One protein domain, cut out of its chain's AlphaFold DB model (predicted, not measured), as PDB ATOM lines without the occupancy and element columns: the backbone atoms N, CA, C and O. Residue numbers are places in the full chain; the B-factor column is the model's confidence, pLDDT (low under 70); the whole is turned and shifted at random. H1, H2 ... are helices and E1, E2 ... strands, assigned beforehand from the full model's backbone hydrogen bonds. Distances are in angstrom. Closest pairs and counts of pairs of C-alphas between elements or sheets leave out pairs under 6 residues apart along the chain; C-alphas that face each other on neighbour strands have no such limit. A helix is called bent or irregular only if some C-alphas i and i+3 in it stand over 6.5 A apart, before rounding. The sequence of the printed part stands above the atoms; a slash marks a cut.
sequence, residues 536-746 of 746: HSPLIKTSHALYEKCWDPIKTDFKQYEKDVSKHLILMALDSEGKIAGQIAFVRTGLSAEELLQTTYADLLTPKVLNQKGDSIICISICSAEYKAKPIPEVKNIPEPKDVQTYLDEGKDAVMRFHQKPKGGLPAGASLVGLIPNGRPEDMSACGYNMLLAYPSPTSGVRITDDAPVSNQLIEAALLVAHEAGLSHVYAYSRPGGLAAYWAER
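What this domain is: This is residues 536 to 746 of the 746 residues of a protein of Candidatus Parcubacteria bacterium (UniProt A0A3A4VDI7). A strongly twisted sheet of six strands runs through the middle, with the long helix H7 and the shorter H6 packed on one face and H1 lying across E1, E2 and E3 on the other. H5 packs by the edge strand E4, H8 lies off the sheet, and H2, H3 and H4 only graze it. The printed part has 211 residues with eight named helices and six named strands, in the order H1 H2 E1 E2 H3 H4 E3 H5 H6 E4 E5 H7 E6 H8. The sheet, of order E1 E2 E3 E6 E5 E4, is mixed, and so is the class, helices and strands. The whole is compact, with a radius of gyration of the C-alphas of 16.5 A, and rounded, spanning 45 by 37 by 36 A.

How they stand to each other: Start with H1, residues 539 to 551: its residues 540 to 544 alone touch H2, residues 558 to 567, about perpendicular at 77 degrees, and the closest C-alphas, of Ile 540 and Glu 562, are 6.7 A apart. Next find the hairpin of E1, residues 569 to 574, and E2, residues 580 to 589, where N 571 and O 584 are 2.8 A apart, within hydrogen-bond range. Past H3, residues 593 to 596, and H4, residues 601 to 605, comes E3, residues 616 to 624, antiparallel to E2, with N 620 and O 585 2.8 A apart; E3 bends by 50 degrees at residue 621. H1 has a height over the sheet of 8.5 A and runs across the strands, at 88 degrees to E2 on the local plane; its closest C-alphas to E3 are Cys 550 and Cys 623, 5.8 A. H2 and H4 are close but not clearly touching, their closest C-alphas, of Lys 567 and Leu 605, 6.2 A apart. Farther on, H5, residues 641 to 649, and H6, residues 654 to 660, lead to E4, residues 671 to 676; E3, H5, H6 and E4 make a split strand-helix-strand unit, two strands running the same way with others between them, here E6 and E5, and its crossover is right-handed. E4 and E5, residues 690 to 694, form a hairpin, with N 676 and O 690 2.8 A apart. H6 lies over E5 at a height over the sheet of 8.9 A and runs along the strands. H7, residues 710 to 724, is on the same face as H6 and on the opposite face from H1; its closest C-alpha pair with E2 is Val 710 and Gly 582, 6.0 A. E6, residues 729 to 734, is parallel to E3, with N 619 and O 731 2.8 A apart, and antiparallel to E5, with N 691 and O 734 2.8 A apart. H8, residues 739 to 744, is not on the sheet but is close to H5 without clearly touching, with the C-alphas of Tyr 647 and Leu 739 closest at 7.5 A. Every O i to N i+4 pair is within hydrogen-bond range in H1, H5, H6, H7 and H8; H2 has 4 of 6, H4 has 0 of 1 but 1 of 2 O i to N i+3 pairs, and H3 is too short for an i+4 pair.

Where its parts are: Find C-alpha 539 at (-35.787, -2.182, -34.683); from there H1 runs 18.1 A to C-alpha 551. E2 is 26.5 A long, E3 24.0 A and H7 20.7 A, the last starting at C-alpha 710, (-47.308, 4.498, -22.767). H4 is irregular, only just: C-alphas 602 and 605 are 6.7 A apart. H8 ends at C-alpha 744, (-33.531, -5.636, 2.698).

The domain as a whole: The two C-alphas farthest apart, of Lys 636 and Ser 700, are 47.7 A apart. The printed part has no cut and ends at the chain's last residue, 746. The links E3 to H5, E4 to E5 and E5 to H7 are long. No printed residue is under 70 in pLDDT, and the mean of the printed part is 92.7.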
ATOM      1  N   HIS A 536     -36.768  -9.926 -38.298       84.19
ATOM      2  CA  HIS A 536     -35.662  -9.325 -39.062       84.19
ATOM      3  C   HIS A 536     -35.725  -7.795 -39.239       84.19
ATOM      4  O   HIS A 536     -35.032  -7.245 -40.095       84.19
ATOM      5  N   SER A 537     -36.527  -7.091 -38.434       89.62
ATOM      6  CA  SER A 537     -36.548  -5.627 -38.426       89.62
ATOM      7  C   SER A 537     -35.252  -5.041 -37.846       89.62
ATOM      8  O   SER A 537     -34.751  -5.543 -36.834       89.62
ATOM      9  N   PRO A 538     -34.735  -3.914 -38.379       90.00
ATOM     10  CA  PRO A 538     -33.636  -3.189 -37.737       90.00
ATOM     11  C   PRO A 538     -33.999  -2.698 -36.323       90.00
ATOM     12  O   PRO A 538     -33.106  -2.487 -35.499       90.00
ATOM     13  N   LEU A 539     -35.295  -2.577 -36.007       94.50
ATOM     14  CA  LEU A 539     -35.787  -2.182 -34.683       94.50
ATOM     15  C   LEU A 539     -35.542  -3.236 -33.596       94.50
ATOM     16  O   LEU A 539     -35.641  -2.897 -32.418       94.50
ATOM     17  N   ILE A 540     -35.174  -4.478 -33.943       95.94
ATOM     18  CA  ILE A 540     -34.899  -5.540 -32.957       95.94
ATOM     19  C   ILE A 540     -33.789  -5.118 -31.986       95.94
ATOM     20  O   ILE A 540     -33.914  -5.336 -30.783       95.94
ATOM     21  N   LYS A 541     -32.742  -4.436 -32.471       95.44
ATOM     22  CA  LYS A 541     -31.653  -3.923 -31.617       95.44
ATOM     23  C   LYS A 541     -32.141  -2.871 -30.626       95.44
ATOM     24  O   LYS A 541     -31.804  -2.933 -29.448       95.44
ATOM     25  N   THR A 542     -32.959  -1.929 -31.084       96.19
ATOM     26  CA  THR A 542     -33.527  -0.878 -30.229       96.19
ATOM     27  C   THR A 542     -34.515  -1.460 -29.215       96.19
ATOM     28  O   THR A 542     -34.516  -1.060 -28.053       96.19
ATOM     29  N   SER A 543     -35.317  -2.440 -29.638       96.69
ATOM     30  CA  SER A 543     -36.246  -3.180 -28.781       96.69
ATOM     31  C   SER A 543     -35.510  -3.945 -27.676       96.69
ATOM     32  O   SER A 543     -35.882  -3.852 -26.505       96.69
ATOM     33  N   HIS A 544     -34.416  -4.633 -28.023       96.50
ATOM     34  CA  HIS A 544     -33.553  -5.324 -27.063       96.50
ATOM     35  C   HIS A 544     -32.886  -4.355 -26.080       96.50
ATOM     36  O   HIS A 544     -32.960  -4.573 -24.876       96.50
ATOM     37  N   ALA A 545     -32.334  -3.233 -26.552       95.19
ATOM     38  CA  ALA A 545     -31.732  -2.228 -25.674       95.19
ATOM     39  C   ALA A 545     -32.748  -1.628 -24.678       95.19
ATOM     40  O   ALA A 545     -32.434  -1.412 -23.505       95.19
ATOM     41  N   LEU A 546     -33.988  -1.385 -25.123       96.12
ATOM     42  CA  LEU A 546     -35.070  -0.950 -24.240       96.12
ATOM     43  C   LEU A 546     -35.433  -2.032 -23.213       96.12
ATOM     44  O   LEU A 546     -35.665  -1.711 -22.043       96.12
ATOM     45  N   TYR A 547     -35.468  -3.299 -23.634       95.12
ATOM     46  CA  TYR A 547     -35.670  -4.434 -22.740       95.12
ATOM     47  C   TYR A 547     -34.581  -4.493 -21.661       95.12
ATOM     48  O   TYR A 547     -34.906  -4.453 -20.476       95.12
ATOM     49  N   GLU A 548     -33.302  -4.489 -22.041       93.62
ATOM     50  CA  GLU A 548     -32.185  -4.531 -21.089       93.62
ATOM     51  C   GLU A 548     -32.212  -3.360 -20.106       93.62
ATOM     52  O   GLU A 548     -31.925  -3.545 -18.926       93.62
ATOM     53  N   LYS A 549     -32.600  -2.163 -20.560       92.44
ATOM     54  CA  LYS A 549     -32.760  -0.994 -19.687       92.44
ATOM     55  C   LYS A 549     -33.856  -1.196 -18.633       92.44
ATOM     56  O   LYS A 549     -33.687  -0.779 -17.490       92.44
ATOM     57  N   CYS A 550     -35.000  -1.768 -19.013       91.75
ATOM     58  CA  CYS A 550     -36.147  -1.922 -18.110       91.75
ATOM     59  C   CYS A 550     -36.008  -3.114 -17.155       91.75
ATOM     60  O   CYS A 550     -36.605  -3.120 -16.073       91.75
ATOM     61  N   TRP A 551     -35.228  -4.114 -17.559       88.62
ATOM     62  CA  TRP A 551     -35.077  -5.378 -16.845       88.62
ATOM     63  C   TRP A 551     -33.696  -5.569 -16.207       88.62
ATOM     64  O   TRP A 551     -33.459  -6.621 -15.629       88.62
ATOM     65  N   ASP A 552     -32.820  -4.560 -16.233       82.62
ATOM     66  CA  ASP A 552     -31.519  -4.571 -15.550       82.62
ATOM     67  C   ASP A 552     -31.635  -5.006 -14.068       82.62
ATOM     68  O   ASP A 552     -32.571  -4.572 -13.383       82.62
ATOM     69  N   PRO A 553     -30.720  -5.858 -13.556       83.38
ATOM     70  CA  PRO A 553     -29.528  -6.430 -14.192       83.38
ATOM     71  C   PRO A 553     -29.792  -7.698 -15.012       83.38
ATOM     72  O   PRO A 553     -28.838  -8.353 -15.430       83.38
ATOM     73  N   ILE A 554     -31.051  -8.075 -15.256       86.31
ATOM     74  CA  ILE A 554     -31.369  -9.272 -16.037       86.31
ATOM     75  C   ILE A 554     -30.970  -9.027 -17.492       86.31
ATOM     76  O   ILE A 554     -31.625  -8.287 -18.229       86.31
ATOM     77  N   LYS A 555     -29.858  -9.641 -17.897       81.06
ATOM     78  CA  LYS A 555     -29.360  -9.580 -19.271       81.06
ATOM     79  C   LYS A 555     -29.904 -10.748 -20.071       81.06
ATOM     80  O   LYS A 555     -29.863 -11.893 -19.628       81.06
ATOM     81  N   THR A 556     -30.352 -10.445 -21.280       84.12
ATOM     82  CA  THR A 556     -30.705 -11.448 -22.282       84.12
ATOM     83  C   THR A 556     -29.709 -11.319 -23.416       84.12
ATOM     84  O   THR A 556     -29.534 -10.225 -23.946       84.12
ATOM     85  N   ASP A 557     -29.071 -12.418 -23.809       90.44
ATOM     86  CA  ASP A 557     -28.214 -12.428 -24.992       90.44
ATOM     87  C   ASP A 557     -28.991 -11.947 -26.231       90.44
ATOM     88  O   ASP A 557     -30.119 -12.381 -26.475       90.44
ATOM     89  N   PHE A 558     -28.393 -11.053 -27.026       93.56
ATOM     90  CA  PHE A 558     -29.071 -10.455 -28.181       93.56
ATOM     91  C   PHE A 558     -29.507 -11.504 -29.212       93.56
ATOM     92  O   PHE A 558     -30.606 -11.397 -29.751       93.56
ATOM     93  N   LYS A 559     -28.689 -12.537 -29.476       92.44
ATOM     94  CA  LYS A 559     -29.056 -13.582 -30.448       92.44
ATOM     95  C   LYS A 559     -30.232 -14.404 -29.939       92.44
ATOM     96  O   LYS A 559     -31.105 -14.779 -30.720       92.44
ATOM     97  N   GLN A 560     -30.266 -14.675 -28.637       91.25
ATOM     98  CA  GLN A 560     -31.404 -15.341 -28.016       91.25
ATOM     99  C   GLN A 560     -32.668 -14.471 -28.089       91.25
ATOM    100  O   GLN A 560     -33.708 -14.967 -28.516       91.25
ATOM    101  N   TYR A 561     -32.568 -13.170 -27.785       92.75
ATOM    102  CA  TYR A 561     -33.681 -12.224 -27.926       92.75
ATOM    103  C   TYR A 561     -34.207 -12.179 -29.367       92.75
ATOM    104  O   TYR A 561     -35.404 -12.322 -29.588       92.75
ATOM    105  N   GLU A 562     -33.315 -12.051 -30.353       93.12
ATOM    106  CA  GLU A 562     -33.656 -12.040 -31.780       93.12
ATOM    107  C   GLU A 562     -34.392 -13.317 -32.210       93.12
ATOM    108  O   GLU A 562     -35.386 -13.246 -32.934       93.12
ATOM    109  N   LYS A 563     -33.959 -14.486 -31.721       90.56
ATOM    110  CA  LYS A 563     -34.644 -15.764 -31.962       90.56
ATOM    111  C   LYS A 563     -36.049 -15.783 -31.354       90.56
ATOM    112  O   LYS A 563     -36.982 -16.312 -31.964       90.56
ATOM    113  N   ASP A 564     -36.197 -15.214 -30.164       91.19
ATOM    114  CA  ASP A 564     -37.443 -15.224 -29.404       91.19
ATOM    115  C   ASP A 564     -38.500 -14.246 -29.939       91.19
ATOM    116  O   ASP A 564     -39.686 -14.528 -29.774       91.19
ATOM    117  N   VAL A 565     -38.113 -13.205 -30.694       91.44
ATOM    118  CA  VAL A 565     -39.057 -12.296 -31.390       91.44
ATOM    119  C   VAL A 565     -40.088 -13.071 -32.217       91.44
ATOM    120  O   VAL A 565     -41.243 -12.675 -32.289       91.44
ATOM    121  N   SER A 566     -39.702 -14.198 -32.823       87.19
ATOM    122  CA  SER A 566     -40.604 -15.023 -33.643       87.19
ATOM    123  C   SER A 566     -41.597 -15.882 -32.849       87.19
ATOM    124  O   SER A 566     -42.510 -16.462 -33.433       87.19
ATOM    125  N   LYS A 567     -41.422 -15.996 -31.527       88.94
ATOM    126  CA  LYS A 567     -42.209 -16.884 -30.654       88.94
ATOM    127  C   LYS A 567     -43.356 -16.178 -29.935       88.94
ATOM    128  O   LYS A 567     -44.175 -16.837 -29.302       88.94
ATOM    129  N   HIS A 568     -43.396 -14.853 -29.996       90.88
ATOM    130  CA  HIS A 568     -44.406 -14.029 -29.345       90.88
ATOM    131  C   HIS A 568     -44.654 -12.744 -30.133       90.88
ATOM    132  O   HIS A 568     -43.913 -12.416 -31.053       90.88
ATOM    133  N   LEU A 569     -45.693 -12.000 -29.772       93.25
ATOM    134  CA  LEU A 569     -45.981 -10.715 -30.397       93.25
ATOM    135  C   LEU A 569     -45.449  -9.599 -29.505       93.25
ATOM    136  O   LEU A 569     -45.944  -9.402 -28.397       93.25
ATOM    137  N   ILE A 570     -44.437  -8.872 -29.981       96.75
ATOM    138  CA  ILE A 570     -43.922  -7.672 -29.309       96.75
ATOM    139  C   ILE A 570     -44.615  -6.458 -29.917       96.75
ATOM    140  O   ILE A 570     -44.264  -6.027 -31.011       96.75
ATOM    141  N   LEU A 571     -45.592  -5.893 -29.217       97.50
ATOM    142  CA  LEU A 571     -46.256  -4.655 -29.601       97.50
ATOM    143  C   LEU A 571     -45.436  -3.455 -29.113       97.50
ATOM    144  O   LEU A 571     -45.227  -3.273 -27.915       97.50
ATOM    145  N   MET A 572     -44.977  -2.633 -30.049       97.88
ATOM    146  CA  MET A 572     -44.210  -1.415 -29.809       97.88
ATOM    147  C   MET A 572     -45.109  -0.192 -29.941       97.88
ATOM    148  O   MET A 572     -45.918  -0.127 -30.860       97.88
ATOM    149  N   ALA A 573     -44.907   0.806 -29.086       97.88
ATOM    150  CA  ALA A 573     -45.426   2.154 -29.274       97.88
ATOM    151  C   ALA A 573     -44.343   3.020 -29.926       97.88
ATOM    152  O   ALA A 573     -43.340   3.338 -29.283       97.88
ATOM    153  N   LEU A 574     -44.536   3.367 -31.199       97.31
ATOM    154  CA  LEU A 574     -43.623   4.216 -31.963       97.31
ATOM    155  C   LEU A 574     -44.110   5.666 -31.921       97.31
ATOM    156  O   LEU A 574     -45.278   5.916 -32.208       97.31
ATOM    157  N   ASP A 575     -43.242   6.607 -31.557       95.44
ATOM    158  CA  ASP A 575     -43.558   8.040 -31.615       95.44
ATOM    159  C   ASP A 575     -43.557   8.583 -33.060       95.44
ATOM    160  O   ASP A 575     -43.341   7.848 -34.027       95.44
ATOM    161  N   SER A 576     -43.801   9.887 -33.225       92.88
ATOM    162  CA  SER A 576     -43.827  10.545 -34.539       92.88
ATOM    163  C   SER A 576     -42.493  10.503 -35.295       92.88
ATOM    164  O   SER A 576     -42.481  10.736 -36.501       92.88
ATOM    165  N   GLU A 577     -41.380  10.226 -34.612       93.81
ATOM    166  CA  GLU A 577     -40.050  10.056 -35.210       93.81
ATOM    167  C   GLU A 577     -39.718   8.574 -35.475       93.81
ATOM    168  O   GLU A 577     -38.624   8.256 -35.943       93.81
ATOM    169  N   GLY A 578     -40.638   7.653 -35.166       92.25
ATOM    170  CA  GLY A 578     -40.441   6.211 -35.303       92.25
ATOM    171  C   GLY A 578     -39.588   5.587 -34.193       92.25
ATOM    172  O   GLY A 578     -39.133   4.450 -34.344       92.25
ATOM    173  N   LYS A 579     -39.347   6.289 -33.078       95.56
ATOM    174  CA  LYS A 579     -38.605   5.747 -31.928       95.56
ATOM    175  C   LYS A 579     -39.535   4.958 -31.012       95.56
ATOM    176  O   LYS A 579     -40.690   5.318 -30.805       95.56
ATOM    177  N   ILE A 580     -39.010   3.884 -30.420       97.44
ATOM    178  CA  ILE A 580     -39.757   3.041 -29.480       97.44
ATOM    179  C   ILE A 580     -39.899   3.780 -28.140       97.44
ATOM    180  O   ILE A 580     -38.953   3.840 -27.353       97.44
ATOM    181  N   ALA A 581     -41.090   4.312 -27.865       97.50
ATOM    182  CA  ALA A 581     -41.441   4.937 -26.589       97.50
ATOM    183  C   ALA A 581     -41.765   3.896 -25.502       97.50
ATOM    184  O   ALA A 581     -41.550   4.127 -24.311       97.50
ATOM    185  N   GLY A 582     -42.255   2.727 -25.906       97.88
ATOM    186  CA  GLY A 582     -42.531   1.598 -25.025       97.88
ATOM    187  C   GLY A 582     -42.793   0.327 -25.820       97.88
ATOM    188  O   GLY A 582     -43.013   0.378 -27.030       97.88
ATOM    189  N   GLN A 583     -42.781  -0.818 -25.144       98.06
ATOM    190  CA  GLN A 583     -43.170  -2.091 -25.749       98.06
ATOM    191  C   GLN A 583     -43.787  -3.038 -24.722       98.06
ATOM    192  O   GLN A 583     -43.518  -2.933 -23.526       98.06
ATOM    193  N   ILE A 584     -44.599  -3.970 -25.199       97.38
ATOM    194  CA  ILE A 584     -45.139  -5.093 -24.437       97.38
ATOM    195  C   ILE A 584     -45.037  -6.342 -25.300       97.38
ATOM    196  O   ILE A 584     -45.295  -6.280 -26.498       97.38
ATOM    197  N   ALA A 585     -44.666  -7.471 -24.711       95.94
ATOM    198  CA  ALA A 585     -44.746  -8.752 -25.392       95.94
ATOM    199  C   ALA A 585     -45.966  -9.521 -24.889       95.94
ATOM    200  O   ALA A 585     -46.331  -9.419 -23.720       95.94
ATOM    201  N   PHE A 586     -46.595 -10.314 -25.744       94.62
ATOM    202  CA  PHE A 586     -47.605 -11.262 -25.298       94.62
ATOM    203  C   PHE A 586     -47.590 -12.548 -26.113       94.62
ATOM    204  O   PHE A 586     -47.262 -12.564 -27.302       94.62
ATOM    205  N   VAL A 587     -47.949 -13.636 -25.435       93.44
ATOM    206  CA  VAL A 587     -48.087 -14.978 -26.011       93.44
ATOM    207  C   VAL A 587     -49.522 -15.450 -25.904       93.44
ATOM    208  O   VAL A 587     -50.217 -15.119 -24.944       93.44
ATOM    209  N   ARG A 588     -49.947 -16.248 -26.881       93.06
ATOM    210  CA  ARG A 588     -51.248 -16.914 -26.871       93.06
ATOM    211  C   ARG A 588     -51.108 -18.302 -26.251       93.06
ATOM    212  O   ARG A 588     -50.169 -19.026 -26.583       93.06
ATOM    213  N   THR A 589     -52.018 -18.651 -25.349       94.81
ATOM    214  CA  THR A 589     -51.997 -19.905 -24.587       94.81
ATOM    215  C   THR A 589     -53.403 -20.468 -24.422       94.81
ATOM    216  O   THR A 589     -54.384 -19.727 -24.479       94.81
ATOM    217  N   GLY A 590     -53.492 -21.781 -24.225       94.62
ATOM    218  CA  GLY A 590     -54.712 -22.462 -23.778       94.62
ATOM    219  C   GLY A 590     -54.603 -23.018 -22.357       94.62
ATOM    220  O   GLY A 590     -55.431 -23.838 -21.983       94.62
ATOM    221  N   LEU A 591     -53.556 -22.643 -21.613       96.44
ATOM    222  CA  LEU A 591     -53.358 -23.079 -20.231       96.44
ATOM    223  C   LEU A 591     -54.313 -22.354 -19.280       96.44
ATOM    224  O   LEU A 591     -54.555 -21.153 -19.433       96.44
ATOM    225  N   SER A 592     -54.793 -23.072 -18.266       95.31
ATOM    226  CA  SER A 592     -55.598 -22.502 -17.189       95.31
ATOM    227  C   SER A 592     -54.761 -21.608 -16.267       95.31
ATOM    228  O   SER A 592     -53.530 -21.663 -16.239       95.31
ATOM    229  N   ALA A 593     -55.436 -20.804 -15.448       96.06
ATOM    230  CA  ALA A 593     -54.783 -19.994 -14.427       96.06
ATOM    231  C   ALA A 593     -53.920 -20.845 -13.468       96.06
ATOM    232  O   ALA A 593     -52.808 -20.450 -13.124       96.06
ATOM    233  N   GLU A 594     -54.399 -22.028 -13.076       97.00
ATOM    234  CA  GLU A 594     -53.687 -22.966 -12.201       97.00
ATOM    235  C   GLU A 594     -52.421 -23.530 -12.856       97.00
ATOM    236  O   GLU A 594     -51.384 -23.648 -12.202       97.00
ATOM    237  N   GLU A 595     -52.478 -23.850 -14.149       96.94
ATOM    238  CA  GLU A 595     -51.315 -24.320 -14.909       96.94
ATOM    239  C   GLU A 595     -50.281 -23.200 -15.100       96.94
ATOM    240  O   GLU A 595     -49.070 -23.423 -14.994       96.94
ATOM    241  N   LEU A 596     -50.747 -21.967 -15.317       96.50
ATOM    242  CA  LEU A 596     -49.885 -20.790 -15.420       96.50
ATOM    243  C   LEU A 596     -49.161 -20.473 -14.107       96.50
ATOM    244  O   LEU A 596     -48.014 -20.035 -14.149       96.50
ATOM    245  N   LEU A 597     -49.765 -20.755 -12.948       97.12
ATOM    246  CA  LEU A 597     -49.089 -20.627 -11.650       97.12
ATOM    247  C   LEU A 597     -47.918 -21.611 -11.471       97.12
ATOM    248  O   LEU A 597     -47.064 -21.393 -10.616       97.12
ATOM    249  N   GLN A 598     -47.855 -22.671 -12.280       95.88
ATOM    250  CA  GLN A 598     -46.765 -23.656 -12.289       95.88
ATOM    251  C   GLN A 598     -45.772 -23.439 -13.442       95.88
ATOM    252  O   GLN A 598     -44.933 -24.298 -13.720       95.88
ATOM    253  N   THR A 599     -45.886 -22.317 -14.152       95.81
ATOM    254  CA  THR A 599     -45.096 -22.011 -15.346       95.81
ATOM    255  C   THR A 599     -44.053 -20.955 -15.002       95.81
ATOM    256  O   THR A 599     -44.398 -19.882 -14.516       95.81
ATOM    257  N   THR A 600     -42.772 -21.239 -15.247       95.38
ATOM    258  CA  THR A 600     -41.700 -20.253 -15.053       95.38
ATOM    259  C   THR A 600     -41.611 -19.301 -16.243       95.38
ATOM    260  O   THR A 600     -42.128 -19.573 -17.327       95.38
ATOM    261  N   TYR A 601     -40.888 -18.194 -16.092       92.38
ATOM    262  CA  TYR A 601     -40.676 -17.227 -17.164       92.38
ATOM    263  C   TYR A 601     -39.982 -17.860 -18.383       92.38
ATOM    264  O   TYR A 601     -40.318 -17.541 -19.523       92.38
ATOM    265  N   ALA A 602     -39.053 -18.796 -18.152       91.00
ATOM    266  CA  ALA A 602     -38.363 -19.527 -19.213       91.00
ATOM    267  C   ALA A 602     -39.303 -20.454 -20.007       91.00
ATOM    268  O   ALA A 602     -39.083 -20.682 -21.198       91.00
ATOM    269  N   ASP A 603     -40.376 -20.944 -19.378       94.31
ATOM    270  CA  ASP A 603     -41.355 -21.831 -20.009       94.31
ATOM    271  C   ASP A 603     -42.306 -21.087 -20.962       94.31
ATOM    272  O   ASP A 603     -42.839 -21.697 -21.892       94.31
ATOM    273  N   LEU A 604     -42.507 -19.774 -20.775       93.94
ATOM    274  CA  LEU A 604     -43.520 -18.980 -21.493       93.94
ATOM    275  C   LEU A 604     -43.339 -18.958 -23.015       93.94
ATOM    276  O   LEU A 604     -44.311 -18.773 -23.744       93.94
ATOM    277  N   LEU A 605     -42.110 -19.152 -23.499       92.94
ATOM    278  CA  LEU A 605     -41.781 -19.182 -24.931       92.94
ATOM    279  C   LEU A 605     -41.532 -20.604 -25.455       92.94
ATOM    280  O   LEU A 605     -40.910 -20.789 -26.506       92.94
ATOM    281  N   THR A 606     -41.976 -21.620 -24.718       93.88
ATOM    282  CA  THR A 606     -41.846 -23.027 -25.110       93.88
ATOM    283  C   THR A 606     -43.148 -23.554 -25.722       93.88
ATOM    284  O   THR A 606     -44.228 -23.036 -25.421       93.88
ATOM    285  N   PRO A 607     -43.100 -24.636 -26.523       91.69
ATOM    286  CA  PRO A 607     -44.304 -25.276 -27.062       91.69
ATOM    287  C   PRO A 607     -45.307 -25.761 -26.002       91.69
ATOM    288  O   PRO A 607     -46.446 -26.048 -26.345       91.69
ATOM    289  N   LYS A 608     -44.901 -25.858 -24.725       92.31
ATOM    290  CA  LYS A 608     -45.796 -26.192 -23.606       92.31
ATOM    291  C   LYS A 608     -46.845 -25.099 -23.363       92.31
ATOM    292  O   LYS A 608     -47.954 -25.412 -22.953       92.31
ATOM    293  N   VAL A 609     -46.485 -23.834 -23.593       93.25
ATOM    294  CA  VAL A 609     -47.344 -22.665 -23.328       93.25
ATOM    295  C   VAL A 609     -47.921 -22.095 -24.621       93.25
ATOM    296  O   VAL A 609     -49.077 -21.682 -24.655       93.25
ATOM    297  N   LEU A 610     -47.127 -22.067 -25.694       92.44
ATOM    298  CA  LEU A 610     -47.522 -21.443 -26.953       92.44
ATOM    299  C   LEU A 610     -48.627 -22.245 -27.648       92.44
ATOM    300  O   LEU A 610     -48.396 -23.343 -28.151       92.44
ATOM    301  N   ASN A 611     -49.819 -21.658 -27.736       90.56
ATOM    302  CA  ASN A 611     -50.958 -22.243 -28.434       90.56
ATOM    303  C   ASN A 611     -51.716 -21.173 -29.227       90.56
ATOM    304  O   ASN A 611     -52.435 -20.347 -28.666       90.56
ATOM    305  N   GLN A 612     -51.612 -21.232 -30.556       83.31
ATOM    306  CA  GLN A 612     -52.265 -20.287 -31.470       83.31
ATOM    307  C   GLN A 612     -53.797 -20.374 -31.447       83.31
ATOM    308  O   GLN A 612     -54.462 -19.423 -31.840       83.31
ATOM    309  N   LYS A 613     -54.363 -21.496 -30.988       85.38
ATOM    310  CA  LYS A 613     -55.814 -21.699 -30.826       85.38
ATOM    311  C   LYS A 613     -56.289 -21.436 -29.400       85.38
ATOM    312  O   LYS A 613     -57.472 -21.586 -29.123       85.38
ATOM    313  N   GLY A 614     -55.374 -21.052 -28.513       90.06
ATOM    314  CA  GLY A 614     -55.676 -20.702 -27.137       90.06
ATOM    315  C   GLY A 614     -56.674 -19.550 -27.030       90.06
ATOM    316  O   GLY A 614     -56.738 -18.679 -27.901       90.06
ATOM    317  N   ASP A 615     -57.461 -19.528 -25.969       92.62
ATOM    318  CA  ASP A 615     -58.457 -18.487 -25.695       92.62
ATOM    319  C   ASP A 615     -57.913 -17.363 -24.799       92.62
ATOM    320  O   ASP A 615     -58.652 -16.459 -24.409       92.62
ATOM    321  N   SER A 616     -56.620 -17.422 -24.485       94.81
ATOM    322  CA  SER A 616     -55.977 -16.568 -23.499       94.81
ATOM    323  C   SER A 616     -54.715 -15.920 -24.065       94.81
ATOM    324  O   SER A 616     -53.965 -16.540 -24.827       94.81
ATOM    325  N   ILE A 617     -54.440 -14.677 -23.660       95.50
ATOM    326  CA  ILE A 617     -53.121 -14.048 -23.840       95.50
ATOM    327  C   ILE A 617     -52.448 -13.776 -22.500       95.50
ATOM    328  O   ILE A 617     -53.099 -13.423 -21.517       95.50
ATOM    329  N   ILE A 618     -51.122 -13.903 -22.481       96.81
ATOM    330  CA  ILE A 618     -50.280 -13.554 -21.337       96.81
ATOM    331  C   ILE A 618     -49.398 -12.375 -21.731       96.81
ATOM    332  O   ILE A 618     -48.492 -12.514 -22.552       96.81
ATOM    333  N   CYS A 619     -49.646 -11.225 -21.118       97.25
ATOM    334  CA  CYS A 619     -48.835 -10.021 -21.221       97.25
ATOM    335  C   CYS A 619     -47.564 -10.145 -20.374       97.25
ATOM    336  O   CYS A 619     -47.633 -10.392 -19.167       97.25
ATOM    337  N   ILE A 620     -46.410  -9.915 -20.997       95.25
ATOM    338  CA  ILE A 620     -45.077  -9.991 -20.394       95.25
ATOM    339  C   ILE A 620     -44.210  -8.814 -20.850       95.25
ATOM    340  O   ILE A 620     -44.485  -8.160 -21.855       95.25
ATOM    341  N   SER A 621     -43.110  -8.557 -20.142       92.56
ATOM    342  CA  SER A 621     -42.063  -7.632 -20.611       92.56
ATOM    343  C   SER A 621     -42.543  -6.214 -20.951       92.56
ATOM    344  O   SER A 621     -42.144  -5.653 -21.969       92.56
ATOM    345  N   ILE A 622     -43.401  -5.620 -20.116       95.19
ATOM    346  CA  ILE A 622     -43.834  -4.230 -20.310       95.19
ATOM    347  C   ILE A 622     -42.642  -3.304 -20.050       95.19
ATOM    348  O   ILE A 622     -42.101  -3.267 -18.945       95.19
ATOM    349  N   CYS A 623     -42.263  -2.528 -21.058       96.00
ATOM    350  CA  CYS A 623     -41.136  -1.608 -21.030       96.00
ATOM    351  C   CYS A 623     -41.591  -0.194 -21.406       96.00
ATOM    352  O   CYS A 623     -42.449  -0.011 -22.271       96.00
ATOM    353  N   SER A 624     -40.972   0.812 -20.791       96.44
ATOM    354  CA  SER A 624     -41.164   2.227 -21.128       96.44
ATOM    355  C   SER A 624     -39.811   2.916 -21.227       96.44
ATOM    356  O   SER A 624     -38.951   2.731 -20.364       96.44
ATOM    357  N   ALA A 625     -39.621   3.741 -22.255       95.12
ATOM    358  CA  ALA A 625     -38.405   4.526 -22.428       95.12
ATOM    359  C   ALA A 625     -38.174   5.503 -21.260       95.12
ATOM    360  O   ALA A 625     -37.025   5.821 -20.945       95.12
ATOM    361  N   GLU A 626     -39.239   5.914 -20.568       93.19
ATOM    362  CA  GLU A 626     -39.190   6.787 -19.389       93.19
ATOM    363  C   GLU A 626     -38.821   6.048 -18.095       93.19
ATOM    364  O   GLU A 626     -38.580   6.687 -17.065       93.19
ATOM    365  N   TYR A 627     -38.753   4.711 -18.121       90.88
ATOM    366  CA  TYR A 627     -38.387   3.922 -16.951       90.88
ATOM    367  C   TYR A 627     -36.983   4.287 -16.451       90.88
ATOM    368  O   TYR A 627     -36.024   4.414 -17.222       90.88
ATOM    369  N   LYS A 628     -36.872   4.426 -15.128       87.38
ATOM    370  CA  LYS A 628     -35.619   4.662 -14.413       87.38
ATOM    371  C   LYS A 628     -35.373   3.489 -13.473       87.38
ATOM    372  O   LYS A 628     -36.130   3.304 -12.518       87.38
ATOM    373  N   ALA A 629     -34.323   2.719 -13.757       82.56
ATOM    374  CA  ALA A 629     -33.891   1.627 -12.896       82.56
ATOM    375  C   ALA A 629     -33.540   2.162 -11.502       82.56
ATOM    376  O   ALA A 629     -32.963   3.245 -11.362       82.56
ATOM    377  N   LYS A 630     -33.918   1.407 -10.474       83.75
ATOM    378  CA  LYS A 630     -33.544   1.689  -9.088       83.75
ATOM    379  C   LYS A 630     -32.430   0.728  -8.673       83.75
ATOM    380  O   LYS A 630     -32.452  -0.414  -9.128       83.75
ATOM    381  N   PRO A 631     -31.495   1.153  -7.808       84.81
ATOM    382  CA  PRO A 631     -30.526   0.239  -7.220       84.81
ATOM    383  C   PRO A 631     -31.235  -0.935  -6.542       84.81
ATOM    384  O   PRO A 631     -32.223  -0.732  -5.832       84.81
ATOM    385  N   ILE A 632     -30.732  -2.147  -6.769       87.88
ATOM    386  CA  ILE A 632     -31.235  -3.355  -6.117       87.88
ATOM    387  C   ILE A 632     -30.403  -3.568  -4.853       87.88
ATOM    388  O   ILE A 632     -29.188  -3.745  -4.967       87.88
ATOM    389  N   PRO A 633     -31.010  -3.514  -3.657       89.12
ATOM    390  CA  PRO A 633     -30.286  -3.794  -2.430       89.12
ATOM    391  C   PRO A 633     -29.976  -5.288  -2.316       89.12
ATOM    392  O   PRO A 633     -30.682  -6.135  -2.864       89.12
ATOM    393  N   GLU A 634     -28.915  -5.606  -1.585       85.56
ATOM    394  CA  GLU A 634     -28.546  -6.988  -1.309       85.56
ATOM    395  C   GLU A 634     -29.535  -7.606  -0.314       85.56
ATOM    396  O   GLU A 634     -29.736  -7.098   0.789       85.56
ATOM    397  N   VAL A 635     -30.153  -8.718  -0.711       87.38
ATOM    398  CA  VAL A 635     -31.089  -9.479   0.115       87.38
ATOM    399  C   VAL A 635     -30.387 -10.737   0.617       87.38
ATOM    400  O   VAL A 635     -30.006 -11.592  -0.177       87.38
ATOM    401  N   LYS A 636     -30.219 -10.859   1.941       83.12
ATOM    402  CA  LYS A 636     -29.467 -11.970   2.557       83.12
ATOM    403  C   LYS A 636     -30.190 -13.315   2.484       83.12
ATOM    404  O   LYS A 636     -29.540 -14.335   2.295       83.12
ATOM    405  N   ASN A 637     -31.512 -13.310   2.655       87.19
ATOM    406  CA  ASN A 637     -32.355 -14.504   2.633       87.19
ATOM    407  C   ASN A 637     -33.564 -14.253   1.734       87.19
ATOM    408  O   ASN A 637     -34.215 -13.217   1.866       87.19
ATOM    409  N   ILE A 638     -33.877 -15.207   0.859       89.06
ATOM    410  CA  ILE A 638     -35.084 -15.153   0.029       89.06
ATOM    411  C   ILE A 638     -36.309 -15.277   0.959       89.06
ATOM    412  O   ILE A 638     -36.331 -16.199   1.774       89.06
ATOM    413  N   PRO A 639     -37.299 -14.366   0.884       92.31
ATOM    414  CA  PRO A 639     -38.513 -14.448   1.698       92.31
ATOM    415  C   PRO A 639     -39.307 -15.719   1.395       92.31
ATOM    416  O   PRO A 639     -39.367 -16.151   0.240       92.31
ATOM    417  N   GLU A 640     -39.976 -16.279   2.404       93.75
ATOM    418  CA  GLU A 640     -40.920 -17.380   2.201       93.75
ATOM    419  C   GLU A 640     -42.174 -16.878   1.457       93.75
ATOM    420  O   GLU A 640     -42.558 -15.711   1.609       93.75
ATOM    421  N   PRO A 641     -42.891 -17.729   0.696       94.06
ATOM    422  CA  PRO A 641     -44.052 -17.294  -0.088       94.06
ATOM    423  C   PRO A 641     -45.128 -16.563   0.729       94.06
ATOM    424  O   PRO A 641     -45.773 -15.639   0.235       94.06
ATOM    425  N   LYS A 642     -45.303 -16.937   2.004       93.62
ATOM    426  CA  LYS A 642     -46.246 -16.287   2.927       93.62
ATOM    427  C   LYS A 642     -45.851 -14.840   3.251       93.62
ATOM    428  O   LYS A 642     -46.726 -13.980   3.385       93.62
ATOM    429  N   ASP A 643     -44.557 -14.562   3.359       93.44
ATOM    430  CA  ASP A 643     -44.049 -13.217   3.637       93.44
ATOM    431  C   ASP A 643     -44.209 -12.318   2.410       93.44
ATOM    432  O   ASP A 643     -44.614 -11.159   2.527       93.44
ATOM    433  N   VAL A 644     -43.979 -12.878   1.218       94.50
ATOM    434  CA  VAL A 644     -44.241 -12.187  -0.051       94.50
ATOM    435  C   VAL A 644     -45.729 -11.886  -0.210       94.50
ATOM    436  O   VAL A 644     -46.083 -10.770  -0.584       94.50
ATOM    437  N   GLN A 645     -46.612 -12.831   0.124       94.44
ATOM    438  CA  GLN A 645     -48.056 -12.586   0.097       94.44
ATOM    439  C   GLN A 645     -48.438 -11.447   1.050       94.44
ATOM    440  O   GLN A 645     -49.144 -10.528   0.650       94.44
ATOM    441  N   THR A 646     -47.883 -11.446   2.266       93.06
ATOM    442  CA  THR A 646     -48.103 -10.370   3.244       93.06
ATOM    443  C   THR A 646     -47.657  -9.012   2.688       93.06
ATOM    444  O   THR A 646     -48.392  -8.034   2.799       93.06
ATOM    445  N   TYR A 647     -46.493  -8.943   2.030       93.94
ATOM    446  CA  TYR A 647     -46.014  -7.728   1.359       93.94
ATOM    447  C   TYR A 647     -46.992  -7.210   0.292       93.94
ATOM    448  O   TYR A 647     -47.239  -6.002   0.207       93.94
ATOM    449  N   LEU A 648     -47.544  -8.107  -0.525       94.25
ATOM    450  CA  LEU A 648     -48.509  -7.742  -1.560       94.25
ATOM    451  C   LEU A 648     -49.840  -7.272  -0.960       94.25
ATOM    452  O   LEU A 648     -50.397  -6.275  -1.427       94.25
ATOM    453  N   ASP A 649     -50.304  -7.927   0.103       92.38
ATOM    454  CA  ASP A 649     -51.547  -7.592   0.806       92.38
ATOM    455  C   ASP A 649     -51.476  -6.218   1.501       92.38
ATOM    456  O   ASP A 649     -52.496  -5.539   1.632       92.38
ATOM    457  N   GLU A 650     -50.277  -5.736   1.866       92.19
ATOM    458  CA  GLU A 650     -50.082  -4.349   2.328       92.19
ATOM    459  C   GLU A 650     -50.407  -3.300   1.243       92.19
ATOM    460  O   GLU A 650     -50.499  -2.104   1.543       92.19
ATOM    461  N   GLY A 651     -50.543  -3.703  -0.027       88.06
ATOM    462  CA  GLY A 651     -50.934  -2.834  -1.140       88.06
ATOM    463  C   GLY A 651     -49.876  -1.800  -1.539       88.06
ATOM    464  O   GLY A 651     -50.176  -0.831  -2.242       88.06
ATOM    465  N   LYS A 652     -48.627  -1.964  -1.086       86.00
ATOM    466  CA  LYS A 652     -47.542  -0.995  -1.319       86.00
ATOM    467  C   LYS A 652     -46.781  -1.236  -2.621       86.00
ATOM    468  O   LYS A 652     -46.204  -0.281  -3.157       86.00
ATOM    469  N   ASP A 653     -46.812  -2.459  -3.153       94.38
ATOM    470  CA  ASP A 653     -46.084  -2.819  -4.370       94.38
ATOM    471  C   ASP A 653     -46.512  -1.944  -5.562       94.38
ATOM    472  O   ASP A 653     -47.693  -1.776  -5.877       94.38
ATOM    473  N   ALA A 654     -45.531  -1.307  -6.203       92.56
ATOM    474  CA  ALA A 654     -45.796  -0.332  -7.255       92.56
ATOM    475  C   ALA A 654     -46.297  -0.986  -8.553       92.56
ATOM    476  O   ALA A 654     -47.108  -0.383  -9.258       92.56
ATOM    477  N   VAL A 655     -45.841  -2.204  -8.858       94.00
ATOM    478  CA  VAL A 655     -46.218  -2.936 -10.074       94.00
ATOM    479  C   VAL A 655     -47.610  -3.542  -9.909       94.00
ATOM    480  O   VAL A 655     -48.452  -3.394 -10.796       94.00
ATOM    481  N   MET A 656     -47.913  -4.120  -8.746       95.38
ATOM    482  CA  MET A 656     -49.254  -4.605  -8.419       95.38
ATOM    483  C   MET A 656     -50.279  -3.468  -8.466       95.38
ATOM    484  O   MET A 656     -51.289  -3.587  -9.162       95.38
ATOM    485  N   ARG A 657     -49.985  -2.309  -7.855       95.31
ATOM    486  CA  ARG A 657     -50.852  -1.119  -7.959       95.31
ATOM    487  C   ARG A 657     -51.000  -0.615  -9.389       95.31
ATOM    488  O   ARG A 657     -52.083  -0.165  -9.759       95.31
ATOM    489  N   PHE A 658     -49.934  -0.662 -10.195       95.38
ATOM    490  CA  PHE A 658     -50.035  -0.344 -11.617       95.38
ATOM    491  C   PHE A 658     -51.082  -1.236 -12.277       95.38
ATOM    492  O   PHE A 658     -51.982  -0.698 -12.914       95.38
ATOM    493  N   HIS A 659     -51.030  -2.557 -12.087       96.75
ATOM    494  CA  HIS A 659     -51.965  -3.505 -12.699       96.75
ATOM    495  C   HIS A 659     -53.401  -3.393 -12.160       96.75
ATOM    496  O   HIS A 659     -54.327  -3.391 -12.974       96.75
ATOM    497  N   GLN A 660     -53.582  -3.206 -10.849       96.00
ATOM    498  CA  GLN A 660     -54.885  -3.081 -10.171       96.00
ATOM    499  C   GLN A 660     -55.667  -1.815 -10.536       96.00
ATOM    500  O   GLN A 660     -56.893  -1.789 -10.418       96.00
ATOM    501  N   LYS A 661     -54.986  -0.759 -11.000       95.31
ATOM    502  CA  LYS A 661     -55.677   0.421 -11.525       95.31
ATOM    503  C   LYS A 661     -56.497   0.053 -12.769       95.31
ATOM    504  O   LYS A 661     -55.936  -0.595 -13.665       95.31
ATOM    505  N   PRO A 662     -57.763   0.504 -12.856       93.94
ATOM    506  CA  PRO A 662     -58.580   0.351 -14.054       93.94
ATOM    507  C   PRO A 662     -57.861   0.854 -15.309       93.94
ATOM    508  O   PRO A 662     -57.127   1.844 -15.253       93.94
ATOM    509  N   LYS A 663     -58.044   0.148 -16.429       92.38
ATOM    510  CA  LYS A 663     -57.432   0.470 -17.726       92.38
ATOM    511  C   LYS A 663     -58.453   0.351 -18.836       92.38
ATOM    512  O   LYS A 663     -59.326  -0.512 -18.788       92.38
ATOM    513  N   GLY A 664     -58.317   1.227 -19.821       86.12
ATOM    514  CA  GLY A 664     -59.040   1.158 -21.077       86.12
ATOM    515  C   GLY A 664     -60.548   1.173 -20.923       86.12
ATOM    516  O   GLY A 664     -61.239   0.463 -21.631       86.12
ATOM    517  N   GLY A 665     -61.070   1.934 -19.959       89.00
ATOM    518  CA  GLY A 665     -62.510   2.034 -19.728       89.00
ATOM    519  C   GLY A 665     -63.150   0.875 -18.962       89.00
ATOM    520  O   GLY A 665     -64.348   0.944 -18.700       89.00
ATOM    521  N   LEU A 666     -62.386  -0.148 -18.564       90.62
ATOM    522  CA  LEU A 666     -62.884  -1.209 -17.686       90.62
ATOM    523  C   LEU A 666     -63.153  -0.670 -16.267       90.62
ATOM    524  O   LEU A 666     -62.438   0.224 -15.814       90.62
ATOM    525  N   PRO A 667     -64.140  -1.220 -15.534       89.31
ATOM    526  CA  PRO A 667     -64.495  -0.746 -14.192       89.31
ATOM    527  C   PRO A 667     -63.462  -1.116 -13.114       89.31
ATOM    528  O   PRO A 667     -63.443  -0.511 -12.045       89.31
ATOM    529  N   ALA A 668     -62.600  -2.099 -13.385       93.62
ATOM    530  CA  ALA A 668     -61.565  -2.588 -12.479       93.62
ATOM    531  C   ALA A 668     -60.260  -2.863 -13.243       93.62
ATOM    532  O   ALA A 668     -60.269  -3.057 -14.460       93.62
ATOM    533  N   GLY A 669     -59.125  -2.854 -12.538       95.19
ATOM    534  CA  GLY A 669     -57.860  -3.364 -13.067       95.19
ATOM    535  C   GLY A 669     -57.687  -4.856 -12.787       95.19
ATOM    536  O   GLY A 669     -58.641  -5.550 -12.444       95.19
ATOM    537  N   ALA A 670     -56.460  -5.350 -12.935       96.69
ATOM    538  CA  ALA A 670     -56.177  -6.763 -12.732       96.69
ATOM    539  C   ALA A 670     -56.221  -7.167 -11.252       96.69
ATOM    540  O   ALA A 670     -55.802  -6.411 -10.372       96.69
ATOM    541  N   SER A 671     -56.676  -8.391 -11.000       96.81
ATOM    542  CA  SER A 671     -56.645  -9.046  -9.692       96.81
ATOM    543  C   SER A 671     -55.470 -10.022  -9.608       96.81
ATOM    544  O   SER A 671     -55.040 -10.566 -10.627       96.81
ATOM    545  N   LEU A 672     -54.919 -10.220  -8.408       97.19
ATOM    546  CA  LEU A 672     -53.888 -11.232  -8.180       97.19
ATOM    547  C   LEU A 672     -54.534 -12.618  -8.227       97.19
ATOM    548  O   LEU A 672     -55.449 -12.892  -7.458       97.19
ATOM    549  N   VAL A 673     -54.035 -13.470  -9.117       97.44
ATOM    550  CA  VAL A 673     -54.405 -14.889  -9.181       97.44
ATOM    551  C   VAL A 673     -53.559 -15.679  -8.187       97.44
ATOM    552  O   VAL A 673     -54.084 -16.485  -7.427       97.44
ATOM    553  N   GLY A 674     -52.251 -15.419  -8.166       97.06
ATOM    554  CA  GLY A 674     -51.337 -16.055  -7.228       97.06
ATOM    555  C   GLY A 674     -49.875 -15.683  -7.450       97.06
ATOM    556  O   GLY A 674     -49.509 -15.013  -8.422       97.06
ATOM    557  N   LEU A 675     -49.046 -16.126  -6.508       96.69
ATOM    558  CA  LEU A 675     -47.592 -16.025  -6.553       96.69
ATOM    559  C   LEU A 675     -46.988 -17.232  -7.266       96.69
ATOM    560  O   LEU A 675     -47.476 -18.351  -7.129       96.69
ATOM    561  N   ILE A 676     -45.878 -16.997  -7.958       97.00
ATOM    562  CA  ILE A 676     -45.070 -18.019  -8.621       97.00
ATOM    563  C   ILE A 676     -43.676 -17.971  -7.986       97.00
ATOM    564  O   ILE A 676     -42.830 -17.167  -8.407       97.00
ATOM    565  N   PRO A 677     -43.435 -18.765  -6.924       95.06
ATOM    566  CA  PRO A 677     -42.109 -18.910  -6.340       95.06
ATOM    567  C   PRO A 677     -41.143 -19.459  -7.385       95.06
ATOM    568  O   PRO A 677     -41.500 -20.361  -8.141       95.06
ATOM    569  N   ASN A 678     -39.922 -18.922  -7.426       93.88
ATOM    570  CA  ASN A 678     -38.917 -19.314  -8.418       93.88
ATOM    571  C   ASN A 678     -39.393 -19.117  -9.878       93.88
ATOM    572  O   ASN A 678     -38.906 -19.780 -10.794       93.88
ATOM    573  N   GLY A 679     -40.356 -18.212 -10.099       93.19
ATOM    574  CA  GLY A 679     -40.913 -17.916 -11.416       93.19
ATOM    575  C   GLY A 679     -39.897 -17.279 -12.360       93.19
ATOM    576  O   GLY A 679     -39.959 -17.514 -13.566       93.19
ATOM    577  N   ARG A 680     -38.942 -16.508 -11.832       93.94
ATOM    578  CA  ARG A 680     -37.803 -15.974 -12.590       93.94
ATOM    579  C   ARG A 680     -36.594 -15.838 -11.663       93.94
ATOM    580  O   ARG A 680     -36.361 -14.749 -11.140       93.94
ATOM    581  N   PRO A 681     -35.864 -16.935 -11.406       91.75
ATOM    582  CA  PRO A 681     -34.870 -17.017 -10.330       91.75
ATOM    583  C   PRO A 681     -33.767 -15.958 -10.424       91.75
ATOM    584  O   PRO A 681     -33.235 -15.520  -9.410       91.75
ATOM    585  N   GLU A 682     -33.439 -15.523 -11.640       91.06
ATOM    586  CA  GLU A 682     -32.431 -14.504 -11.912       91.06
ATOM    587  C   GLU A 682     -32.878 -13.059 -11.603       91.06
ATOM    588  O   GLU A 682     -32.046 -12.149 -11.595       91.06
ATOM    589  N   ASP A 683     -34.169 -12.814 -11.340       92.00
ATOM    590  CA  ASP A 683     -34.677 -11.483 -10.986       92.00
ATOM    591  C   ASP A 683     -34.460 -11.174  -9.499       92.00
ATOM    592  O   ASP A 683     -35.335 -11.355  -8.643       92.00
ATOM    593  N   MET A 684     -33.281 -10.639  -9.201       89.81
ATOM    594  CA  MET A 684     -32.903 -10.240  -7.846       89.81
ATOM    595  C   MET A 684     -33.774  -9.107  -7.288       89.81
ATOM    596  O   MET A 684     -33.964  -9.033  -6.076       89.81
ATOM    597  N   SER A 685     -34.357  -8.246  -8.136       89.75
ATOM    598  CA  SER A 685     -35.242  -7.157  -7.677       89.75
ATOM    599  C   SER A 685     -36.552  -7.682  -7.078       89.75
ATOM    600  O   SER A 685     -37.150  -7.052  -6.199       89.75
ATOM    601  N   ALA A 686     -36.950  -8.872  -7.524       93.12
ATOM    602  CA  ALA A 686     -38.149  -9.580  -7.120       93.12
ATOM    603  C   ALA A 686     -37.851 -10.828  -6.275       93.12
ATOM    604  O   ALA A 686     -38.751 -11.630  -6.043       93.12
ATOM    605  N   CYS A 687     -36.605 -11.020  -5.823       93.94
ATOM    606  CA  CYS A 687     -36.179 -12.203  -5.060       93.94
ATOM    607  C   CYS A 687     -36.570 -13.541  -5.729       93.94
ATOM    608  O   CYS A 687     -36.913 -14.499  -5.041       93.94
ATOM    609  N   GLY A 688     -36.582 -13.596  -7.065       93.50
ATOM    610  CA  GLY A 688     -36.977 -14.781  -7.834       93.50
ATOM    611  C   GLY A 688     -38.488 -15.002  -8.015       93.50
ATOM    612  O   GLY A 688     -38.882 -15.974  -8.667       93.50
ATOM    613  N   TYR A 689     -39.345 -14.139  -7.456       96.00
ATOM    614  CA  TYR A 689     -40.803 -14.284  -7.500       96.00
ATOM    615  C   TYR A 689     -41.444 -13.607  -8.714       96.00
ATOM    616  O   TYR A 689     -41.071 -12.507  -9.123       96.00
ATOM    617  N   ASN A 690     -42.522 -14.214  -9.208       96.31
ATOM    618  CA  ASN A 690     -43.470 -13.570 -10.109       96.31
ATOM    619  C   ASN A 690     -44.892 -13.591  -9.544       96.31
ATOM    620  O   ASN A 690     -45.216 -14.335  -8.622       96.31
ATOM    621  N   MET A 691     -45.736 -12.741 -10.115       97.12
ATOM    622  CA  MET A 691     -47.168 -12.668  -9.871       97.12
ATOM    623  C   MET A 691     -47.888 -13.005 -11.169       97.12
ATOM    624  O   MET A 691     -47.570 -12.435 -12.220       97.12
ATOM    625  N   LEU A 692     -48.897 -13.864 -11.075       98.06
ATOM    626  CA  LEU A 692     -49.902 -14.000 -12.116       98.06
ATOM    627  C   LEU A 692     -51.081 -13.092 -11.775       98.06
ATOM    628  O   LEU A 692     -51.683 -13.200 -10.705       98.06
ATOM    629  N   LEU A 693     -51.405 -12.184 -12.685       97.88
ATOM    630  CA  LEU A 693     -52.508 -11.238 -12.553       97.88
ATOM    631  C   LEU A 693     -53.525 -11.499 -13.663       97.88
ATOM    632  O   LEU A 693     -53.131 -11.743 -14.800       97.88
ATOM    633  N   ALA A 694     -54.813 -11.399 -13.359       97.62
ATOM    634  CA  ALA A 694     -55.891 -11.534 -14.334       97.62
ATOM    635  C   ALA A 694     -56.629 -10.207 -14.482       97.62
ATOM    636  O   ALA A 694     -57.171  -9.676 -13.507       97.62
ATOM    637  N   TYR A 695     -56.646  -9.668 -15.699       96.62
ATOM    638  CA  TYR A 695     -57.515  -8.547 -16.036       96.62
ATOM    639  C   TYR A 695     -58.972  -9.012 -16.121       96.62
ATOM    640  O   TYR A 695     -59.219 -10.182 -16.424       96.62
ATOM    641  N   PRO A 696     -59.947  -8.111 -15.889       93.56
ATOM    642  CA  PRO A 696     -61.334  -8.404 -16.212       93.56
ATOM    643  C   PRO A 696     -61.444  -8.839 -17.670       93.56
ATOM    644  O   PRO A 696     -60.730  -8.304 -18.525       93.56
ATOM    645  N   SER A 697     -62.340  -9.788 -17.945       87.62
ATOM    646  CA  SER A 697     -62.553 -10.264 -19.308       87.62
ATOM    647  C   SER A 697     -62.807  -9.079 -20.249       87.62
ATOM    648  O   SER A 697     -63.576  -8.176 -19.895       87.62
ATOM    649  N   PRO A 698     -62.152  -9.040 -21.419       82.69
ATOM    650  CA  PRO A 698     -62.275  -7.911 -22.326       82.69
ATOM    651  C   PRO A 698     -63.719  -7.756 -22.827       82.69
ATOM    652  O   PRO A 698     -64.328  -8.704 -23.317       82.69
ATOM    653  N   THR A 699     -64.272  -6.550 -22.714       86.00
ATOM    654  CA  THR A 699     -65.649  -6.226 -23.134       86.00
ATOM    655  C   THR A 699     -65.649  -5.144 -24.213       86.00
ATOM    656  O   THR A 699     -64.624  -4.511 -24.459       86.00
ATOM    657  N   SER A 700     -66.812  -4.862 -24.806       79.38
ATOM    658  CA  SER A 700     -66.972  -3.808 -25.822       79.38
ATOM    659  C   SER A 700     -66.668  -2.391 -25.324       79.38
ATOM    660  O   SER A 700     -66.539  -1.473 -26.125       79.38
ATOM    661  N   GLY A 701     -66.531  -2.191 -24.009       83.31
ATOM    662  CA  GLY A 701     -66.128  -0.912 -23.425       83.31
ATOM    663  C   GLY A 701     -64.621  -0.630 -23.476       83.31
ATOM    664  O   GLY A 701     -64.218   0.477 -23.097       83.31
ATOM    665  N   VAL A 702     -63.803  -1.607 -23.898       91.06
ATOM    666  CA  VAL A 702     -62.343  -1.467 -23.954       91.06
ATOM    667  C   VAL A 702     -61.942  -0.425 -24.997       91.06
ATOM    668  O   VAL A 702     -62.364  -0.481 -26.146       91.06
ATOM    669  N   ARG A 703     -61.096   0.527 -24.598       92.19
ATOM    670  CA  ARG A 703     -60.574   1.595 -25.464       92.19
ATOM    671  C   ARG A 703     -59.167   2.004 -25.055       92.19
ATOM    672  O   ARG A 703     -58.752   1.733 -23.931       92.19
ATOM    673  N   ILE A 704     -58.457   2.702 -25.933       94.00
ATOM    674  CA  ILE A 704     -57.194   3.351 -25.571       94.00
ATOM    675  C   ILE A 704     -57.485   4.689 -24.889       94.00
ATOM    676  O   ILE A 704     -58.355   5.444 -25.321       94.00
ATOM    677  N   THR A 705     -56.754   4.987 -23.820       93.75
ATOM    678  CA  THR A 705     -56.771   6.282 -23.142       93.75
ATOM    679  C   THR A 705     -55.609   7.131 -23.673       93.75
ATOM    680  O   THR A 705     -54.470   6.952 -23.242       93.75
ATOM    681  N   ASP A 706     -55.874   8.064 -24.594       87.94
ATOM    682  CA  ASP A 706     -54.834   8.805 -25.344       87.94
ATOM    683  C   ASP A 706     -53.806   9.552 -24.471       87.94
ATOM    684  O   ASP A 706     -52.617   9.629 -24.804       87.94
ATOM    685  N   ASP A 707     -54.234  10.069 -23.318       89.25
ATOM    686  CA  ASP A 707     -53.364  10.792 -22.385       89.25
ATOM    687  C   ASP A 707     -52.725   9.921 -21.304       89.25
ATOM    688  O   ASP A 707     -51.923  10.409 -20.503       89.25
ATOM    689  N   ALA A 708     -53.033   8.625 -21.275       92.44
ATOM    690  CA  ALA A 708     -52.400   7.724 -20.329       92.44
ATOM    691  C   ALA A 708     -50.918   7.489 -20.689       92.44
ATOM    692  O   ALA A 708     -50.543   7.562 -21.863       92.44
ATOM    693  N   PRO A 709     -50.064   7.158 -19.700       94.00
ATOM    694  CA  PRO A 709     -48.682   6.762 -19.957       94.00
ATOM    695  C   PRO A 709     -48.591   5.605 -20.960       94.00
ATOM    696  O   PRO A 709     -49.468   4.741 -20.990       94.00
ATOM    697  N   VAL A 710     -47.493   5.522 -21.718       96.19
ATOM    698  CA  VAL A 710     -47.308   4.498 -22.767       96.19
ATOM    699  C   VAL A 710     -47.528   3.064 -22.259       96.19
ATOM    700  O   VAL A 710     -48.166   2.260 -22.931       96.19
ATOM    701  N   SER A 711     -47.097   2.747 -21.032       95.00
ATOM    702  CA  SER A 711     -47.315   1.431 -20.412       95.00
ATOM    703  C   SER A 711     -48.797   1.096 -20.207       95.00
ATOM    704  O   SER A 711     -49.170  -0.074 -20.289       95.00
ATOM    705  N   ASN A 712     -49.647   2.097 -19.940       95.31
ATOM    706  CA  ASN A 712     -51.094   1.900 -19.874       95.31
ATOM    707  C   ASN A 712     -51.641   1.621 -21.272       95.31
ATOM    708  O   ASN A 712     -52.298   0.602 -21.443       95.31
ATOM    709  N   GLN A 713     -51.314   2.469 -22.255       96.25
ATOM    710  CA  GLN A 713     -51.814   2.326 -23.628       96.25
ATOM    711  C   GLN A 713     -51.449   0.965 -24.237       96.25
ATOM    712  O   GLN A 713     -52.268   0.354 -24.912       96.25
ATOM    713  N   LEU A 714     -50.253   0.440 -23.950       96.81
ATOM    714  CA  LEU A 714     -49.821  -0.885 -24.409       96.81
ATOM    715  C   LEU A 714     -50.670  -2.027 -23.826       96.81
ATOM    716  O   LEU A 714     -51.008  -2.970 -24.538       96.81
ATOM    717  N   ILE A 715     -51.045  -1.944 -22.546       96.19
ATOM    718  CA  ILE A 715     -51.958  -2.919 -21.931       96.19
ATOM    719  C   ILE A 715     -53.378  -2.754 -22.467       96.19
ATOM    720  O   ILE A 715     -54.051  -3.745 -22.731       96.19
ATOM    721  N   GLU A 716     -53.838  -1.517 -22.624       96.00
ATOM    722  CA  GLU A 716     -55.148  -1.217 -23.204       96.00
ATOM    723  C   GLU A 716     -55.252  -1.760 -24.632       96.00
ATOM    724  O   GLU A 716     -56.274  -2.338 -24.986       96.00
ATOM    725  N   ALA A 717     -54.173  -1.681 -25.413       95.56
ATOM    726  CA  ALA A 717     -54.088  -2.280 -26.737       95.56
ATOM    727  C   ALA A 717     -54.142  -3.811 -26.694       95.56
ATOM    728  O   ALA A 717     -54.853  -4.409 -27.495       95.56
ATOM    729  N   ALA A 718     -53.452  -4.453 -25.745       94.62
ATOM    730  CA  ALA A 718     -53.548  -5.902 -25.561       94.62
ATOM    731  C   ALA A 718     -54.974  -6.338 -25.172       94.62
ATOM    732  O   ALA A 718     -55.486  -7.314 -25.717       94.62
ATOM    733  N   LEU A 719     -55.641  -5.587 -24.287       95.56
ATOM    734  CA  LEU A 719     -57.042  -5.815 -23.918       95.56
ATOM    735  C   LEU A 719     -57.982  -5.617 -25.114       95.56
ATOM    736  O   LEU A 719     -58.887  -6.422 -25.309       95.56
ATOM    737  N   LEU A 720     -57.762  -4.571 -25.916       95.06
ATOM    738  CA  LEU A 720     -58.576  -4.271 -27.094       95.06
ATOM    739  C   LEU A 720     -58.450  -5.383 -28.134       95.06
ATOM    740  O   LEU A 720     -59.454  -5.913 -28.593       95.06
ATOM    741  N   VAL A 721     -57.221  -5.788 -28.450       93.12
ATOM    742  CA  VAL A 721     -56.953  -6.877 -29.393       93.12
ATOM    743  C   VAL A 721     -57.541  -8.198 -28.892       93.12
ATOM    744  O   VAL A 721     -58.142  -8.928 -29.677       93.12
ATOM    745  N   ALA A 722     -57.426  -8.496 -27.595       93.25
ATOM    746  CA  ALA A 722     -58.039  -9.683 -27.006       93.25
ATOM    747  C   ALA A 722     -59.569  -9.657 -27.111       93.25
ATOM    748  O   ALA A 722     -60.162 -10.666 -27.490       93.25
ATOM    749  N   HIS A 723     -60.199  -8.508 -26.843       92.94
ATOM    750  CA  HIS A 723     -61.639  -8.329 -27.023       92.94
ATOM    751  C   HIS A 723     -62.056  -8.575 -28.473       92.94
ATOM    752  O   HIS A 723     -62.912  -9.416 -28.745       92.94
ATOM    753  N   GLU A 724     -61.423  -7.868 -29.409       91.31
ATOM    754  CA  GLU A 724     -61.766  -7.929 -30.828       91.31
ATOM    755  C   GLU A 724     -61.504  -9.309 -31.433       91.31
ATOM    756  O   GLU A 724     -62.182  -9.675 -32.390       91.31
ATOM    757  N   ALA A 725     -60.548 -10.072 -30.895       88.31
ATOM    758  CA  ALA A 725     -60.248 -11.444 -31.294       88.31
ATOM    759  C   ALA A 725     -61.085 -12.510 -30.560       88.31
ATOM    760  O   ALA A 725     -60.889 -13.701 -30.804       88.31
ATOM    761  N   GLY A 726     -62.004 -12.105 -29.674       90.50
ATOM    762  CA  GLY A 726     -62.892 -13.014 -28.944       90.50
ATOM    763  C   GLY A 726     -62.182 -13.880 -27.900       90.50
ATOM    764  O   GLY A 726     -62.604 -15.008 -27.658       90.50
ATOM    765  N   LEU A 727     -61.090 -13.388 -27.313       92.38
ATOM    766  CA  LEU A 727     -60.352 -14.089 -26.262       92.38
ATOM    767  C   LEU A 727     -61.022 -13.889 -24.895       92.38
ATOM    768  O   LEU A 727     -61.436 -12.781 -24.547       92.38
ATOM    769  N   SER A 728     -61.089 -14.955 -24.100       92.75
ATOM    770  CA  SER A 728     -61.785 -14.974 -22.804       92.75
ATOM    771  C   SER A 728     -60.963 -14.341 -21.684       92.75
ATOM    772  O   SER A 728     -61.517 -13.714 -20.769       92.75
ATOM    773  N   HIS A 729     -59.639 -14.514 -21.745       95.31
ATOM    774  CA  HIS A 729     -58.749 -14.190 -20.637       95.31
ATOM    775  C   HIS A 729     -57.523 -13.389 -21.078       95.31
ATOM    776  O   HIS A 729     -56.872 -13.671 -22.085       95.31
ATOM    777  N   VAL A 730     -57.185 -12.390 -20.263       96.62
ATOM    778  CA  VAL A 730     -55.968 -11.590 -20.408       96.62
ATOM    779  C   VAL A 730     -55.222 -11.614 -19.087       96.62
ATOM    780  O   VAL A 730     -55.647 -11.015 -18.095       96.62
ATOM    781  N   TYR A 731     -54.094 -12.309 -19.080       97.75
ATOM    782  CA  TYR A 731     -53.211 -12.403 -17.931       97.75
ATOM    783  C   TYR A 731     -52.044 -11.431 -18.066       97.75
ATOM    784  O   TYR A 731     -51.634 -11.073 -19.168       97.75
ATOM    785  N   ALA A 732     -51.465 -11.031 -16.941       97.38
ATOM    786  CA  ALA A 732     -50.138 -10.442 -16.893       97.38
ATOM    787  C   ALA A 732     -49.239 -11.298 -16.005       97.38
ATOM    788  O   ALA A 732     -49.546 -11.524 -14.834       97.38
ATOM    789  N   TYR A 733     -48.120 -11.742 -16.570       96.94
ATOM    790  CA  TYR A 733     -47.046 -12.392 -15.833       96.94
ATOM    791  C   TYR A 733     -46.020 -11.313 -15.485       96.94
ATOM    792  O   TYR A 733     -45.291 -10.820 -16.351       96.94
ATOM    793  N   SER A 734     -46.016 -10.884 -14.225       95.06
ATOM    794  CA  SER A 734     -45.294  -9.685 -13.788       95.06
ATOM    795  C   SER A 734     -44.443  -9.954 -12.552       95.06
ATOM    796  O   SER A 734     -44.547 -11.009 -11.932       95.06
ATOM    797  N   ARG A 735     -43.553  -9.027 -12.200       92.69
ATOM    798  CA  ARG A 735     -42.690  -9.127 -11.010       92.69
ATOM    799  C   ARG A 735     -43.198  -8.217  -9.889       92.69
ATOM    800  O   ARG A 735     -43.670  -7.121 -10.203       92.69
ATOM    801  N   PRO A 736     -43.078  -8.595  -8.607       93.88
ATOM    802  CA  PRO A 736     -43.121  -7.629  -7.514       93.88
ATOM    803  C   PRO A 736     -42.039  -6.561  -7.730       93.88
ATOM    804  O   PRO A 736     -40.868  -6.877  -7.917       93.88
ATOM    805  N   GLY A 737     -42.424  -5.288  -7.764       90.31
ATOM    806  CA  GLY A 737     -41.537  -4.184  -8.138       90.31
ATOM    807  C   GLY A 737     -40.717  -3.586  -6.996       90.31
ATOM    808  O   GLY A 737     -39.803  -2.805  -7.264       90.31
ATOM    809  N   GLY A 738     -41.055  -3.877  -5.738       89.62
ATOM    810  CA  GLY A 738     -40.356  -3.327  -4.569       89.62
ATOM    811  C   GLY A 738     -39.945  -4.356  -3.521       89.62
ATOM    812  O   GLY A 738     -39.550  -3.952  -2.428       89.62
ATOM    813  N   LEU A 739     -40.041  -5.652  -3.828       92.25
ATOM    814  CA  LEU A 739     -39.863  -6.717  -2.841       92.25
ATOM    815  C   LEU A 739     -38.449  -6.739  -2.252       92.25
ATOM    816  O   LEU A 739     -38.317  -6.740  -1.032       92.25
ATOM    817  N   ALA A 740     -37.402  -6.678  -3.083       91.38
ATOM    818  CA  ALA A 740     -36.027  -6.681  -2.577       91.38
ATOM    819  C   ALA A 740     -35.744  -5.495  -1.643       91.38
ATOM    820  O   ALA A 740     -35.128  -5.667  -0.598       91.38
ATOM    821  N   ALA A 741     -36.244  -4.300  -1.975       90.38
ATOM    822  CA  ALA A 741     -36.092  -3.120  -1.124       90.38
ATOM    823  C   ALA A 741     -36.854  -3.245   0.196       90.38
ATOM    824  O   ALA A 741     -36.303  -2.974   1.255       90.38
ATOM    825  N   TYR A 742     -38.097  -3.717   0.138       89.19
ATOM    826  CA  TYR A 742     -38.919  -3.957   1.322       89.19
ATOM    827  C   TYR A 742     -38.321  -5.018   2.258       89.19
ATOM    828  O   TYR A 742     -38.493  -4.938   3.476       89.19
ATOM    829  N   TRP A 743     -37.654  -6.024   1.687       89.94
ATOM    830  CA  TRP A 743     -37.073  -7.130   2.437       89.94
ATOM    831  C   TRP A 743     -35.669  -6.826   2.956       89.94
ATOM    832  O   TRP A 743     -35.343  -7.243   4.053       89.94
ATOM    833  N   ALA A 744     -34.858  -6.049   2.232       86.62
ATOM    834  CA  ALA A 744     -33.531  -5.636   2.698       86.62
ATOM    835  C   ALA A 744     -33.570  -4.740   3.953       86.62
ATOM    836  O   ALA A 744     -32.576  -4.632   4.668       86.62
ATOM    837  N   GLU A 745     -34.705  -4.089   4.217       78.00
ATOM    838  CA  GLU A 745     -34.948  -3.280   5.419       78.00
ATOM    839  C   GLU A 745     -35.384  -4.110   6.647       78.00
ATOM    840  O   GLU A 745     -35.582  -3.539   7.722       78.00
ATOM    841  N   ARG A 746     -35.548  -5.434   6.509       75.88
ATOM    842  CA  ARG A 746     -35.987  -6.369   7.557       75.88
ATOM    843  C   ARG A 746     -34.963  -7.475   7.786       75.88
ATOM    844  O   ARG A 746     -34.893  -7.937   8.946       75.88
TER     845      ARG A 746